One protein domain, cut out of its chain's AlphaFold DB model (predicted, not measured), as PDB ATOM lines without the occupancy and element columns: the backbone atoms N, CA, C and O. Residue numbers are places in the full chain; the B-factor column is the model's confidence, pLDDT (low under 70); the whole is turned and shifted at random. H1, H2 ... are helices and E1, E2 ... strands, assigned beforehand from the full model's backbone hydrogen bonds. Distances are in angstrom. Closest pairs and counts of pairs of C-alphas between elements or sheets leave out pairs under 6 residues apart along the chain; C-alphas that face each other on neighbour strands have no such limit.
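What this domain is: This is residues 7 to 118 of the 146 residues of an uncharacterized protein of Lactobacillus melliventris (UniProt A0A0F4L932). This is an elongated, partly formed sandwich, in which the two-strand sheet of E1 and E3 lies over part of a strongly twisted four-strand sheet built round the long hairpin E5 and E6. The short helix H1 follows E6 at one end of the long axis, where residues 102 to 107 stick out, and the printed part closes with a stretch that has no named element. The printed part has 112 residues with six named strands and then one named helix, in the order E1 E2 E3 E4 E5 E6 H1; under half of the residues are in named elements, and the class is mostly strand. The larger sheet is mixed, in the order E2 E6 E5 E4, and the smaller one is antiparallel. The whole is only just compact, close to loose, with a radius of gyration of the C-alphas of 15.8 A and spans of 47 by 30 by 29 A.

Where its parts are: E1, residues 8 to 13, begins at C-alpha 8 at (217.423, 202.797, 228.299) and is 17.0 A long from first to last C-alpha. E2, residues 22 to 26, measures 13.5 A, and E3, residues 42 to 47, measures 16.6 A. E4, residues 59 to 61, is 6.8 A long. E5, residues 71 to 80, is 29.6 A long. E6, residues 86 to 96, is the longest strand at 31.8 A and ends at C-alpha 96 at (221.411, 231.524, 218.681). H1, residues 98 to 104, is 10.1 A long and ends at C-alpha 104 at (223.616, 234.659, 228.207).

How they stand to each other: In the larger sheet E5 and E6 form a hairpin, antiparallel at 158 degrees, with N 77 and O 89 at 2.8 A and N 91 and O 75 at 3.0 A. E4 and E5 form another hairpin at 154 degrees, with N 59 and O 78 at 2.8 A. E4, E5 and E6 are a meander, each strand the antiparallel neighbour of the one before. E2 is parallel to E6 at 38 degrees, with N 25 and O 94 at 2.8 A; E2 and E4 are the edge strands. In the smaller sheet E1 and E3 are antiparallel at 165 degrees, with N 10 and O 45 at 2.8 A and N 43 and O 12 at 2.8 A. The two sheets make a sandwich, two sheets face to face, with 38 pairs of C-alphas within 10 A, their facing parts 9.1 A centre to centre and their best planes 21 degrees apart. The closest C-alphas of E1 and E6 are those of Leu 9 and Ser 87, 6.5 A apart; those of E3 and E5 are Ala 46 and Val 79, 7.3 A apart. E3 and E6 are apart, and E2 and E3 are only just apart, with their closest C-alphas at 8.4 A. H1 only grazes the larger sheet, with its residues 98 to 101. The closest C-alphas of E2 and H1 are those of Gln 26 and Ile 98, 7.0 A apart. In H1 every O i to N i+4 pair is within hydrogen-bond range.

The domain as a whole: The two C-alphas farthest apart are those of Asn 83 and Lys 106, at 48.9 A. The printed part has no cut. The links E2 to E3, of 15 residues, and E3 to E4, of 11 residues, are long. Residues 105 to 118 hold no named element, and their C-alphas lie 16 to 24 A from the mean of all C-alphas. The mean pLDDT of the printed part is 71.7; residues 7 to 9, 11 to 36, 38 to 39 and 109 to 118 are under 70.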
ATOM      1  N   PRO A   7     214.860 199.714 225.507       49.66
ATOM      2  CA  PRO A   7     216.214 200.088 225.893       49.66
ATOM      3  C   PRO A   7     216.229 201.395 226.697       49.66
ATOM      4  O   PRO A   7     215.415 202.290 226.475       49.66
ATOM      5  N   LEU A   8     217.154 201.522 227.642       68.94
ATOM      6  CA  LEU A   8     217.423 202.797 228.299       68.94
ATOM      7  C   LEU A   8     218.224 203.661 227.328       68.94
ATOM      8  O   LEU A   8     219.227 203.180 226.815       68.94
ATOM      9  N   LEU A   9     217.789 204.898 227.094       63.16
ATOM     10  CA  LEU A   9     218.468 205.878 226.247       63.16
ATOM     11  C   LEU A   9     218.652 207.166 227.052       63.16
ATOM     12  O   LEU A   9     217.684 207.673 227.623       63.16
ATOM     13  N   ILE A  10     219.885 207.653 227.119       70.94
ATOM     14  CA  ILE A  10     220.293 208.863 227.836       70.94
ATOM     15  C   ILE A  10     221.147 209.701 226.883       70.94
ATOM     16  O   ILE A  10     221.972 209.153 226.152       70.94
ATOM     17  N   ILE A  11     220.928 211.015 226.898       60.72
ATOM     18  CA  ILE A  11     221.696 211.998 226.133       60.72
ATOM     19  C   ILE A  11     222.316 212.970 227.134       60.72
ATOM     20  O   ILE A  11     221.595 213.521 227.967       60.72
ATOM     21  N   GLU A  12     223.628 213.163 227.055       66.25
ATOM     22  CA  GLU A  12     224.386 214.064 227.929       66.25
ATOM     23  C   GLU A  12     225.106 215.129 227.095       66.25
ATOM     24  O   GLU A  12     225.772 214.794 226.116       66.25
ATOM     25  N   ASP A  13     224.987 216.399 227.486       57.50
ATOM     26  CA  ASP A  13     225.737 217.516 226.896       57.50
ATOM     27  C   ASP A  13     227.236 217.390 227.235       57.50
ATOM     28  O   ASP A  13     227.606 217.196 228.398       57.50
ATOM     29  N   ILE A  14     228.105 217.487 226.224       60.34
ATOM     30  CA  ILE A  14     229.562 217.368 226.386       60.34
ATOM     31  C   ILE A  14     230.148 218.555 227.157       60.34
ATOM     32  O   ILE A  14     231.077 218.368 227.949       60.34
ATOM     33  N   GLU A  15     229.618 219.764 226.960       63.25
ATOM     34  CA  GLU A  15     230.102 220.962 227.650       63.25
ATOM     35  C   GLU A  15     229.575 221.041 229.088       63.25
ATOM     36  O   GLU A  15     230.228 221.612 229.968       63.25
ATOM     37  N   ASN A  16     228.415 220.432 229.355       57.78
ATOM     38  CA  ASN A  16     227.822 220.392 230.685       57.78
ATOM     39  C   ASN A  16     227.117 219.054 230.990       57.78
ATOM     40  O   ASN A  16     225.890 218.967 230.916       57.78
ATOM     41  N   PRO A  17     227.850 218.030 231.464       52.09
ATOM     42  CA  PRO A  17     227.324 216.670 231.645       52.09
ATOM     43  C   PRO A  17     226.230 216.543 232.720       52.09
ATOM     44  O   PRO A  17     225.650 215.475 232.891       52.09
ATOM     45  N   GLN A  18     225.932 217.610 233.475       46.12
ATOM     46  CA  GLN A  18     224.821 217.637 234.436       46.12
ATOM     47  C   GLN A  18     223.499 218.122 233.823       46.12
ATOM     48  O   GLN A  18     222.446 217.958 234.448       46.12
ATOM     49  N   VAL A  19     223.528 218.724 232.629       50.12
ATOM     50  CA  VAL A  19     222.332 219.197 231.929       50.12
ATOM     51  C   VAL A  19     221.849 218.095 231.006       50.12
ATOM     52  O   VAL A  19     222.401 217.833 229.942       50.12
ATOM     53  N   ILE A  20     220.773 217.449 231.431       55.41
ATOM     54  CA  ILE A  20     220.037 216.520 230.593       55.41
ATOM     55  C   ILE A  20     218.902 217.342 229.962       55.41
ATOM     56  O   ILE A  20     217.991 217.758 230.678       55.41
ATOM     57  N   TYR A  21     218.979 217.573 228.643       61.75
ATOM     58  CA  TYR A  21     217.882 217.983 227.737       61.75
ATOM     59  C   TYR A  21     217.768 219.391 227.115       61.75
ATOM     60  O   TYR A  21     216.785 219.581 226.412       61.75
ATOM     61  N   ASP A  22     218.735 220.312 227.166       58.53
ATOM     62  CA  ASP A  22     218.699 221.505 226.280       58.53
ATOM     63  C   ASP A  22     220.113 221.887 225.806       58.53
ATOM     64  O   ASP A  22     220.956 222.242 226.628       58.53
ATOM     65  N   LEU A  23     220.364 221.816 224.491       65.38
ATOM     66  CA  LEU A  23     221.679 222.044 223.877       65.38
ATOM     67  C   LEU A  23     221.712 223.390 223.136       65.38
ATOM     68  O   LEU A  23     220.764 223.742 222.425       65.38
ATOM     69  N   TYR A  24     222.807 224.140 223.255       63.00
ATOM     70  CA  TYR A  24     222.950 225.464 222.641       63.00
ATOM     71  C   TYR A  24     223.963 225.447 221.499       63.00
ATOM     72  O   TYR A  24     225.059 224.925 221.642       63.00
ATOM     73  N   VAL A  25     223.610 226.072 220.375       66.81
ATOM     74  CA  VAL A  25     224.480 226.216 219.203       66.81
ATOM     75  C   VAL A  25     224.602 227.686 218.848       66.81
ATOM     76  O   VAL A  25     223.611 228.390 218.626       66.81
ATOM     77  N   GLN A  26     225.840 228.160 218.769       63.44
ATOM     78  CA  GLN A  26     226.136 229.505 218.306       63.44
ATOM     79  C   GLN A  26     226.080 229.562 216.777       63.44
ATOM     80  O   GLN A  26     226.830 228.869 216.099       63.44
ATOM     81  N   VAL A  27     225.251 230.455 216.233       63.78
ATOM     82  CA  VAL A  27     225.349 230.847 214.824       63.78
ATOM     83  C   VAL A  27     226.363 231.961 214.699       63.78
ATOM     84  O   VAL A  27     226.185 233.058 215.244       63.78
ATOM     85  N   VAL A  28     227.408 231.692 213.928       58.41
ATOM     86  CA  VAL A  28     228.233 232.740 213.342       58.41
ATOM     87  C   VAL A  28     227.453 233.285 212.146       58.41
ATOM     88  O   VAL A  28     227.142 232.552 211.211       58.41
ATOM     89  N   GLU A  29     227.043 234.557 212.202       53.06
ATOM     90  CA  GLU A  29     226.437 235.225 211.042       53.06
ATOM     91  C   GLU A  29     227.389 235.071 209.837       53.06
ATOM     92  O   GLU A  29     228.529 235.527 209.916       53.06
ATOM     93  N   ASN A  30     226.909 234.465 208.742       50.72
ATOM     94  CA  ASN A  30     227.610 234.274 207.457       50.72
ATOM     95  C   ASN A  30     228.735 233.223 207.383       50.72
ATOM     96  O   ASN A  30     229.693 233.429 206.641       50.72
ATOM     97  N   ASP A  31     228.606 232.078 208.047       54.62
ATOM     98  CA  ASP A  31     229.393 230.900 207.650       54.62
ATOM     99  C   ASP A  31     228.515 229.930 206.840       54.62
ATOM    100  O   ASP A  31     227.925 228.994 207.379       54.62
ATOM    101  N   GLU A  32     228.340 230.220 205.542       55.38
ATOM    102  CA  GLU A  32     227.598 229.347 204.609       55.38
ATOM    103  C   GLU A  32     228.300 227.989 204.396       55.38
ATOM    104  O   GLU A  32     227.672 227.058 203.891       55.38
ATOM    105  N   ASP A  33     229.552 227.858 204.848       55.53
ATOM    106  CA  ASP A  33     230.394 226.669 204.706       55.53
ATOM    107  C   ASP A  33     230.551 225.873 206.022       55.53
ATOM    108  O   ASP A  33     231.249 224.854 206.056       55.53
ATOM    109  N   ALA A  34     229.892 226.291 207.113       62.03
ATOM    110  CA  ALA A  34     229.956 225.590 208.393       62.03
ATOM    111  C   ALA A  34     229.256 224.221 208.319       62.03
ATOM    112  O   ALA A  34     228.027 224.113 208.296       62.03
ATOM    113  N   ASN A  35     230.053 223.150 208.323       66.19
ATOM    114  CA  ASN A  35     229.562 221.783 208.453       66.19
ATOM    115  C   ASN A  35     229.394 221.434 209.939       66.19
ATOM    116  O   ASN A  35     230.370 221.149 210.631       66.19
ATOM    117  N   TYR A  36     228.159 221.478 210.435       68.38
ATOM    118  CA  TYR A  36     227.845 221.127 211.819       68.38
ATOM    119  C   TYR A  36     227.632 219.615 211.951       68.38
ATOM    120  O   TYR A  36     226.656 219.075 211.424       68.38
ATOM    121  N   VAL A  37     228.527 218.938 212.674       70.38
ATOM    122  CA  VAL A  37     228.407 217.507 212.983       70.38
ATOM    123  C   VAL A  37     227.827 217.361 214.389       70.38
ATOM    124  O   VAL A  37     228.442 217.716 215.387       70.38
ATOM    125  N   VAL A  38     226.565 216.944 214.452       69.00
ATOM    126  CA  VAL A  38     225.730 217.012 215.665       69.00
ATOM    127  C   VAL A  38     226.103 215.953 216.702       69.00
ATOM    128  O   VAL A  38     225.902 216.158 217.894       69.00
ATOM    129  N   ASP A  39     226.656 214.831 216.249       67.69
ATOM    130  CA  ASP A  39     227.165 213.740 217.084       67.69
ATOM    131  C   ASP A  39     228.379 214.144 217.937       67.69
ATOM    132  O   ASP A  39     228.649 213.497 218.946       67.69
ATOM    133  N   GLU A  40     229.072 215.232 217.591       73.81
ATOM    134  CA  GLU A  40     230.182 215.781 218.376       73.81
ATOM    135  C   GLU A  40     229.730 216.660 219.553       73.81
ATOM    136  O   GLU A  40     230.576 217.130 220.313       73.81
ATOM    137  N   TRP A  41     228.427 216.923 219.720       72.75
ATOM    138  CA  TRP A  41     227.924 217.872 220.730       72.75
ATOM    139  C   TRP A  41     227.317 217.223 221.971       72.75
ATOM    140  O   TRP A  41     227.150 217.871 223.003       72.75
ATOM    141  N   PHE A  42     226.991 215.939 221.899       74.12
ATOM    142  CA  PHE A  42     226.442 215.197 223.025       74.12
ATOM    143  C   PHE A  42     226.901 213.744 222.981       74.12
ATOM    144  O   PHE A  42     227.167 213.173 221.928       74.12
ATOM    145  N   ASN A  43     226.925 213.115 224.149       79.38
ATOM    146  CA  ASN A  43     227.118 211.681 224.259       79.38
ATOM    147  C   ASN A  43     225.764 210.983 224.313       79.38
ATOM    148  O   ASN A  43     224.877 211.371 225.076       79.38
ATOM    149  N   VAL A  44     225.627 209.908 223.541       80.94
ATOM    150  CA  VAL A  44     224.493 208.996 223.667       80.94
ATOM    151  C   VAL A  44     224.919 207.754 224.408       80.94
ATOM    152  O   VAL A  44     225.850 207.060 224.007       80.94
ATOM    153  N   PHE A  45     224.166 207.434 225.450       81.81
ATOM    154  CA  PHE A  45     224.293 206.188 226.175       81.81
ATOM    155  C   PHE A  45     223.013 205.387 226.020       81.81
ATOM    156  O   PHE A  45     221.931 205.828 226.414       81.81
ATOM    157  N   ALA A  46     223.138 204.180 225.477       80.44
ATOM    158  CA  ALA A  46     222.026 203.264 225.340       80.44
ATOM    159  C   ALA A  46     222.362 201.868 225.865       80.44
ATOM    160  O   ALA A  46     223.393 201.284 225.534       80.44
ATOM    161  N   LYS A  47     221.458 201.305 226.672       81.56
ATOM    162  CA  LYS A  47     221.573 199.938 227.198       81.56
ATOM    163  C   LYS A  47     220.312 199.138 226.919       81.56
ATOM    164  O   LYS A  47     219.203 199.613 227.162       81.56
ATOM    165  N   ASP A  48     220.479 197.907 226.447       84.19
ATOM    166  CA  ASP A  48     219.362 196.979 226.287       84.19
ATOM    167  C   ASP A  48     218.856 196.451 227.643       84.19
ATOM    168  O   ASP A  48     219.455 196.676 228.700       84.19
ATOM    169  N   PHE A  49     217.756 195.696 227.629       80.88
ATOM    170  CA  PHE A  49     217.177 195.130 228.854       80.88
ATOM    171  C   PHE A  49     218.105 194.147 229.598       80.88
ATOM    172  O   PHE A  49     217.849 193.811 230.756       80.88
ATOM    173  N   ARG A  50     219.154 193.646 228.935       81.94
ATOM    174  CA  ARG A  50     220.172 192.740 229.488       81.94
ATOM    175  C   ARG A  50     221.400 193.505 229.986       81.94
ATOM    176  O   ARG A  50     222.338 192.870 230.463       81.94
ATOM    177  N   GLY A  51     221.403 194.834 229.877       81.62
ATOM    178  CA  GLY A  51     222.514 195.701 230.247       81.62
ATOM    179  C   GLY A  51     223.649 195.748 229.222       81.62
ATOM    180  O   GLY A  51     224.713 196.270 229.554       81.62
ATOM    181  N   ARG A  52     223.460 195.214 228.006       85.69
ATOM    182  CA  ARG A  52     224.439 195.345 226.917       85.69
ATOM    183  C   ARG A  52     224.408 196.766 226.375       85.69
ATOM    184  O   ARG A  52     223.333 197.326 226.178       85.69
ATOM    185  N   ASP A  53     225.588 197.312 226.117       88.06
ATOM    186  CA  ASP A  53     225.742 198.603 225.457       88.06
ATOM    187  C   ASP A  53     225.307 198.500 223.989       88.06
ATOM    188  O   ASP A  53     225.752 197.611 223.258       88.06
ATOM    189  N   ILE A  54     224.392 199.379 223.593       86.69
ATOM    190  CA  ILE A  54     223.871 199.511 222.228       86.69
ATOM    191  C   ILE A  54     223.930 200.969 221.748       86.69
ATOM    192  O   ILE A  54     223.227 201.339 220.808       86.69
ATOM    193  N   SER A  55     224.754 201.806 222.386       84.44
ATOM    194  CA  SER A  55     224.909 203.236 222.072       84.44
ATOM    195  C   SER A  55     225.310 203.469 220.614       84.44
ATOM    196  O   SER A  55     224.838 204.402 219.975       84.44
ATOM    197  N   ASN A  56     226.093 202.551 220.042       83.75
ATOM    198  CA  ASN A  56     226.510 202.577 218.638       83.75
ATOM    199  C   ASN A  56     225.372 202.362 217.622       83.75
ATOM    200  O   ASN A  56     225.619 202.395 216.419       83.75
ATOM    201  N   ARG A  57     224.146 202.091 218.083       84.44
ATOM    202  CA  ARG A  57     222.949 201.928 217.246       84.44
ATOM    203  C   ARG A  57     222.031 203.146 217.282       84.44
ATOM    204  O   ARG A  57     220.912 203.063 216.778       84.44
ATOM    205  N   ALA A  58     222.458 204.225 217.934       82.12
ATOM    206  CA  ALA A  58     221.705 205.462 217.972       82.12
ATOM    207  C   ALA A  58     221.600 206.068 216.565       82.12
ATOM    208  O   ALA A  58     222.581 206.123 215.824       82.12
ATOM    209  N   VAL A  59     220.401 206.515 216.209       82.88
ATOM    210  CA  VAL A  59     220.107 207.220 214.959       82.88
ATOM    211  C   VAL A  59     219.545 208.590 215.301       82.88
ATOM    212  O   VAL A  59     218.629 208.692 216.123       82.88
ATOM    213  N   TYR A  60     220.084 209.617 214.648       78.94
ATOM    214  CA  TYR A  60     219.746 211.025 214.851       78.94
ATOM    215  C   TYR A  60     218.912 211.551 213.687       78.94
ATOM    216  O   TYR A  60     219.311 211.403 212.531       78.94
ATOM    217  N   ASP A  61     217.790 212.201 213.985       82.12
ATOM    218  CA  ASP A  61     217.029 212.969 213.000       82.12
ATOM    219  C   ASP A  61     217.228 214.469 213.234       82.12
ATOM    220  O   ASP A  61     216.647 215.070 214.140       82.12
ATOM    221  N   THR A  62     218.073 215.065 212.395       79.00
ATOM    222  CA  THR A  62     218.383 216.500 212.379       79.00
ATOM    223  C   THR A  62     217.777 217.202 211.165       79.00
ATOM    224  O   THR A  62     218.047 218.380 210.932       79.00
ATOM    225  N   SER A  63     216.921 216.518 210.395       78.81
ATOM    226  CA  SER A  63     216.366 217.024 209.129       78.81
ATOM    227  C   SER A  63     215.562 218.320 209.274       78.81
ATOM    228  O   SER A  63     215.419 219.087 208.321       78.81
ATOM    229  N   LEU A  64     215.043 218.578 210.475       80.69
ATOM    230  CA  LEU A  64     214.278 219.774 210.807       80.69
ATOM    231  C   LEU A  64     215.150 220.936 211.298       80.69
ATOM    232  O   LEU A  64     214.635 222.048 211.434       80.69
ATOM    233  N   VAL A  65     216.434 220.703 211.577       79.75
ATOM    234  CA  VAL A  65     217.326 221.707 212.156       79.75
ATOM    235  C   VAL A  65     217.851 222.627 211.067       79.75
ATOM    236  O   VAL A  65     218.419 222.193 210.067       79.75
ATOM    237  N   ASN A  66     217.682 223.931 211.273       82.12
ATOM    238  CA  ASN A  66     218.281 224.941 210.416       82.12
ATOM    239  C   ASN A  66     219.356 225.697 211.201       82.12
ATOM    240  O   ASN A  66     219.049 226.611 211.961       82.12
ATOM    241  N   TYR A  67     220.617 225.326 210.988       78.75
ATOM    242  CA  TYR A  67     221.761 225.923 211.683       78.75
ATOM    243  C   TYR A  67     222.076 227.358 211.252       78.75
ATOM    244  O   TYR A  67     222.810 228.056 211.940       78.75
ATOM    245  N   THR A  68     221.513 227.833 210.139       79.44
ATOM    246  CA  THR A  68     221.770 229.189 209.633       79.44
ATOM    247  C   THR A  68     220.735 230.201 210.119       79.44
ATOM    248  O   THR A  68     220.874 231.399 209.866       79.44
ATOM    249  N   LYS A  69     219.657 229.751 210.776       82.38
ATOM    250  CA  LYS A  69     218.568 230.616 211.238       82.38
ATOM    251  C   LYS A  69     218.373 230.475 212.742       82.38
ATOM    252  O   LYS A  69     218.124 229.372 213.210       82.38
ATOM    253  N   PRO A  70     218.407 231.581 213.505       81.94
ATOM    254  CA  PRO A  70     218.154 231.512 214.932       81.94
ATOM    255  C   PRO A  70     216.748 230.972 215.205       81.94
ATOM    256  O   PRO A  70     215.761 231.440 214.629       81.94
ATOM    257  N   GLY A  71     216.667 229.985 216.089       81.44
ATOM    258  CA  GLY A  71     215.445 229.247 216.370       81.44
ATOM    259  C   GLY A  71     215.677 228.083 217.324       81.44
ATOM    260  O   GLY A  71     216.806 227.804 217.719       81.44
ATOM    261  N   ASP A  72     214.583 227.428 217.696       83.00
ATOM    262  CA  ASP A  72     214.590 226.227 218.524       83.00
ATOM    263  C   ASP A  72     214.144 225.058 217.648       83.00
ATOM    264  O   ASP A  72     213.038 225.080 217.089       83.00
ATOM    265  N   TYR A  73     215.011 224.063 217.503       80.94
ATOM    266  CA  TYR A  73     214.803 222.942 216.598       80.94
ATOM    267  C   TYR A  73     214.837 221.630 217.378       80.94
ATOM    268  O   TYR A  73     215.827 221.365 218.060       80.94
ATOM    269  N   PRO A  74     213.779 220.807 217.312       81.38
ATOM    270  CA  PRO A  74     213.798 219.502 217.946       81.38
ATOM    271  C   PRO A  74     214.715 218.562 217.163       81.38
ATOM    272  O   PRO A  74     214.672 218.530 215.932       81.38
ATOM    273  N   VAL A  75     215.499 217.776 217.890       81.25
ATOM    274  CA  VAL A  75     216.239 216.628 217.367       81.25
ATOM    275  C   VAL A  75     215.741 215.383 218.069       81.25
ATOM    276  O   VAL A  75     215.613 215.356 219.297       81.25
ATOM    277  N   GLU A  76     215.454 214.351 217.285       80.88
ATOM    278  CA  GLU A  76     215.060 213.047 217.801       80.88
ATOM    279  C   GLU A  76     216.233 212.076 217.731       80.88
ATOM    280  O   GLU A  76     216.926 211.966 216.719       80.88
ATOM    281  N   VAL A  77     216.435 211.346 218.824       80.88
ATOM    282  CA  VAL A  77     217.396 210.253 218.916       80.88
ATOM    283  C   VAL A  77     216.629 208.979 219.176       80.88
ATOM    284  O   VAL A  77     215.828 208.898 220.111       80.88
ATOM    285  N   SER A  78     216.884 207.969 218.357       81.69
ATOM    286  CA  SER A  78     216.255 206.663 218.485       81.69
ATOM    287  C   SER A  78     217.294 205.560 218.590       81.69
ATOM    288  O   SER A  78     218.367 205.638 218.001       81.69
ATOM    289  N   VAL A  79     216.971 204.518 219.352       83.00
ATOM    290  CA  VAL A  79     217.784 203.304 219.443       83.00
ATOM    291  C   VAL A  79     216.878 202.082 219.416       83.00
ATOM    292  O   VAL A  79     215.819 202.067 220.052       83.00
ATOM    293  N   MET A  80     217.295 201.051 218.681       82.19
ATOM    294  CA  MET A  80     216.576 199.785 218.560       82.19
ATOM    295  C   MET A  80     217.452 198.617 219.024       82.19
ATOM    296  O   MET A  80     218.608 198.474 218.611       82.19
ATOM    297  N   ASP A  81     216.898 197.773 219.895       80.81
ATOM    298  CA  ASP A  81     217.561 196.550 220.346       80.81
ATOM    299  C   ASP A  81     217.397 195.385 219.341       80.81
ATOM    300  O   ASP A  81     216.651 195.467 218.364       80.81
ATOM    301  N   ASP A  82     218.092 194.267 219.582       81.38
ATOM    302  CA  ASP A  82     218.002 193.051 218.744       81.38
ATOM    303  C   ASP A  82     216.593 192.423 218.728       81.38
ATOM    304  O   ASP A  82     216.296 191.551 217.912       81.38
ATOM    305  N   ASN A  83     215.731 192.819 219.665       81.50
ATOM    306  CA  ASN A  83     214.375 192.322 219.843       81.50
ATOM    307  C   ASN A  83     213.323 193.266 219.240       81.50
ATOM    308  O   ASN A  83     212.133 193.055 219.480       81.50
ATOM    309  N   LEU A  84     213.749 194.253 218.441       80.19
ATOM    310  CA  LEU A  84     212.905 195.267 217.803       80.19
ATOM    311  C   LEU A  84     212.179 196.186 218.801       80.19
ATOM    312  O   LEU A  84     211.199 196.843 218.442       80.19
ATOM    313  N   ASN A  85     212.648 196.270 220.048       77.44
ATOM    314  CA  ASN A  85     212.169 197.275 220.988       77.44
ATOM    315  C   ASN A  85     212.898 198.592 220.727       77.44
ATOM    316  O   ASN A  85     214.129 198.634 220.675       77.44
ATOM    317  N   MET A  86     212.132 199.674 220.616       79.31
ATOM    318  CA  MET A  86     212.656 201.008 220.346       79.31
ATOM    319  C   MET A  86     212.466 201.938 221.545       79.31
ATOM    320  O   MET A  86     211.414 201.925 222.199       79.31
ATOM    321  N   SER A  87     213.470 202.779 221.778       76.38
ATOM    322  CA  SER A  87     213.362 203.970 222.618       76.38
ATOM    323  C   SER A  87     213.697 205.204 221.808       76.38
ATOM    324  O   SER A  87     214.604 205.178 220.982       76.38
ATOM    325  N   VAL A  88     212.944 206.268 222.065       79.75
ATOM    326  CA  VAL A  88     213.082 207.559 221.398       79.75
ATOM    327  C   VAL A  88     213.128 208.634 222.469       79.75
ATOM    328  O   VAL A  88     212.340 208.598 223.419       79.75
ATOM    329  N   VAL A  89     214.052 209.567 222.307       76.69
ATOM    330  CA  VAL A  89     214.241 210.726 223.171       76.69
ATOM    331  C   VAL A  89     214.428 211.947 222.278       76.69
ATOM    332  O   VAL A  89     215.102 211.872 221.257       76.69
ATOM    333  N   SER A  90     213.816 213.063 222.658       75.69
ATOM    334  CA  SER A  90     213.933 214.332 221.943       75.69
ATOM    335  C   SER A  90     214.671 215.353 222.797       75.69
ATOM    336  O   SER A  90     214.360 215.481 223.983       75.69
ATOM    337  N   PHE A  91     215.569 216.122 222.191       75.38
ATOM    338  CA  PHE A  91     216.170 217.309 222.799       75.38
ATOM    339  C   PHE A  91     216.031 218.509 221.861       75.38
ATOM    340  O   PHE A  91     215.695 218.357 220.682       75.38
ATOM    341  N   THR A  92     216.251 219.710 222.388       77.38
ATOM    342  CA  THR A  92     216.162 220.944 221.602       77.38
ATOM    343  C   THR A  92     217.557 221.465 221.300       77.38
ATOM    344  O   THR A  92     218.376 221.602 222.206       77.38
ATOM    345  N   ILE A  93     217.805 221.794 220.034       81.00
ATOM    346  CA  ILE A  93     218.941 222.607 219.614       81.00
ATOM    347  C   ILE A  93     218.491 224.064 219.548       81.00
ATOM    348  O   ILE A  93     217.627 224.431 218.743       81.00
ATOM    349  N   HIS A  94     219.107 224.906 220.371       80.31
ATOM    350  CA  HIS A  94     218.914 226.350 220.348       80.31
ATOM    351  C   HIS A  94     219.945 226.998 219.438       80.31
ATOM    352  O   HIS A  94     221.088 227.217 219.822       80.31
ATOM    353  N   VAL A  95     219.519 227.362 218.240       82.19
ATOM    354  CA  VAL A  95     220.329 228.101 217.277       82.19
ATOM    355  C   VAL A  95     220.246 229.586 217.651       82.19
ATOM    356  O   VAL A  95     219.160 230.176 217.644       82.19
ATOM    357  N   LEU A  96     221.359 230.186 218.072       81.38
ATOM    358  CA  LEU A  96     221.411 231.524 218.681       81.38
ATOM    359  C   LEU A  96     222.230 232.519 217.863       81.38
ATOM    360  O   LEU A  96     223.277 232.192 217.320       81.38
ATOM    361  N   THR A  97     221.802 233.779 217.853       81.62
ATOM    362  CA  THR A  97     222.607 234.888 217.328       81.62
ATOM    363  C   THR A  97     223.743 235.260 218.283       81.62
ATOM    364  O   THR A  97     223.630 235.127 219.504       81.62
ATOM    365  N   ILE A  98     224.797 235.884 217.749       79.31
ATOM    366  CA  ILE A  98     225.905 236.449 218.546       79.31
ATOM    367  C   ILE A  98     225.389 237.416 219.631       79.31
ATOM    368  O   ILE A  98     225.950 237.509 220.724       79.31
ATOM    369  N   LYS A  99     224.302 238.150 219.356       83.69
ATOM    370  CA  LYS A  99     223.680 239.061 220.329       83.69
ATOM    371  C   LYS A  99     223.039 238.310 221.495       83.69
ATOM    372  O   LYS A  99     223.131 238.788 222.621       83.69
ATOM    373  N   GLU A 100     222.383 237.180 221.238       79.44
ATOM    374  CA  GLU A 100     221.770 236.345 222.276       79.44
ATOM    375  C   GLU A 100     222.838 235.673 223.148       79.44
ATOM    376  O   GLU A 100     222.732 235.750 224.370       79.44
ATOM    377  N   ILE A 101     223.914 235.147 222.553       76.94
ATOM    378  CA  ILE A 101     225.057 234.576 223.291       76.94
ATOM    379  C   ILE A 101     225.662 235.607 224.250       76.94
ATOM    380  O   ILE A 101     225.735 235.372 225.454       76.94
ATOM    381  N   LYS A 102     225.950 236.821 223.762       81.31
ATOM    382  CA  LYS A 102     226.454 237.927 224.599       81.31
ATOM    383  C   LYS A 102     225.512 238.321 225.740       81.31
ATOM    384  O   LYS A 102     225.938 239.009 226.666       81.31
ATOM    385  N   ARG A 103     224.220 237.986 225.662       80.38
ATOM    386  CA  ARG A 103     223.260 238.208 226.753       80.38
ATOM    387  C   ARG A 103     223.315 237.070 227.769       80.38
ATOM    388  O   ARG A 103     223.328 237.377 228.958       80.38
ATOM    389  N   ILE A 104     223.414 235.817 227.322       74.81
ATOM    390  CA  ILE A 104     223.616 234.659 228.207       74.81
ATOM    391  C   ILE A 104     224.904 234.816 229.012       74.81
ATOM    392  O   ILE A 104     224.870 234.696 230.231       74.81
ATOM    393  N   GLU A 105     226.016 235.159 228.355       75.25
ATOM    394  CA  GLU A 105     227.322 235.363 229.006       75.25
ATOM    395  C   GLU A 105     227.271 236.447 230.090       75.25
ATOM    396  O   GLU A 105     228.011 236.414 231.070       75.25
ATOM    397  N   LYS A 106     226.363 237.415 229.937       81.56
ATOM    398  CA  LYS A 106     226.112 238.482 230.913       81.56
ATOM    399  C   LYS A 106     225.103 238.091 231.999       81.56
ATOM    400  O   LYS A 106     224.718 238.946 232.792       81.56
ATOM    401  N   GLY A 107     224.657 236.837 232.033       71.50
ATOM    402  CA  GLY A 107     223.722 236.299 233.022       71.50
ATOM    403  C   GLY A 107     222.245 236.592 232.743       71.50
ATOM    404  O   GLY A 107     221.411 236.401 233.627       71.50
ATOM    405  N   TYR A 108     221.888 237.062 231.543       72.56
ATOM    406  CA  TYR A 108     220.484 237.234 231.167       72.56
ATOM    407  C   TYR A 108     219.904 235.922 230.636       72.56
ATOM    408  O   TYR A 108     220.497 235.282 229.771       72.56
ATOM    409  N   SER A 109     218.697 235.565 231.077       62.75
ATOM    410  CA  SER A 109     217.950 234.462 230.476       62.75
ATOM    411  C   SER A 109     217.461 234.829 229.073       62.75
ATOM    412  O   SER A 109     217.016 235.954 228.808       62.75
ATOM    413  N   ILE A 110     217.526 233.868 228.156       65.44
ATOM    414  CA  ILE A 110     216.882 234.001 226.852       65.44
ATOM    415  C   ILE A 110     215.401 233.687 227.038       65.44
ATOM    416  O   ILE A 110     215.025 232.582 227.412       65.44
ATOM    417  N   SER A 111     214.545 234.669 226.764       53.72
ATOM    418  CA  SER A 111     213.100 234.461 226.703       53.72
ATOM    419  C   SER A 111     212.709 234.140 225.265       53.72
ATOM    420  O   SER A 111     212.386 235.035 224.481       53.72
ATOM    421  N   ARG A 112     212.776 232.860 224.893       61.78
ATOM    422  CA  ARG A 112     212.061 232.351 223.719       61.78
ATOM    423  C   ARG A 112     210.721 231.828 224.206       61.78
ATOM    424  O   ARG A 112     210.659 231.031 225.140       61.78
ATOM    425  N   LYS A 113     209.623 232.306 223.609       45.19
ATOM    426  CA  LYS A 113     208.321 231.662 223.811       45.19
ATOM    427  C   LYS A 113     208.491 230.228 223.329       45.19
ATOM    428  O   LYS A 113     208.620 230.037 222.123       45.19
ATOM    429  N   LYS A 114     208.515 229.270 224.263       44.91
ATOM    430  CA  LYS A 114     208.448 227.835 223.983       44.91
ATOM    431  C   LYS A 114     207.389 227.660 222.910       44.91
ATOM    432  O   LYS A 114     206.222 227.954 223.164       44.91
ATOM    433  N   GLY A 115     207.812 227.340 221.690       42.66
ATOM    434  CA  GLY A 115     206.884 227.187 220.588       42.66
ATOM    435  C   GLY A 115     205.881 226.123 220.999       42.66
ATOM    436  O   GLY A 115     206.242 224.955 221.109       42.66
ATOM    437  N   GLU A 116     204.637 226.518 221.261       38.69
ATOM    438  CA  GLU A 116     203.503 225.605 221.297       38.69
ATOM    439  C   GLU A 116     203.340 225.041 219.882       38.69
ATOM    440  O   GLU A 116     202.543 225.506 219.072       38.69
ATOM    441  N   LYS A 117     204.168 224.062 219.538       44.84
ATOM    442  CA  LYS A 117     203.979 223.207 218.377       44.84
ATOM    443  C   LYS A 117     203.793 221.810 218.922       44.84
ATOM    444  O   LYS A 117     204.763 221.106 219.152       44.84
ATOM    445  N   ASN A 118     202.529 221.492 219.203       38.75
ATOM    446  CA  ASN A 118     201.961 220.149 219.288       38.75
ATOM    447  C   ASN A 118     202.995 219.030 219.493       38.75
ATOM    448  O   ASN A 118     203.275 218.263 218.574       38.75
TER     449      ASN A 118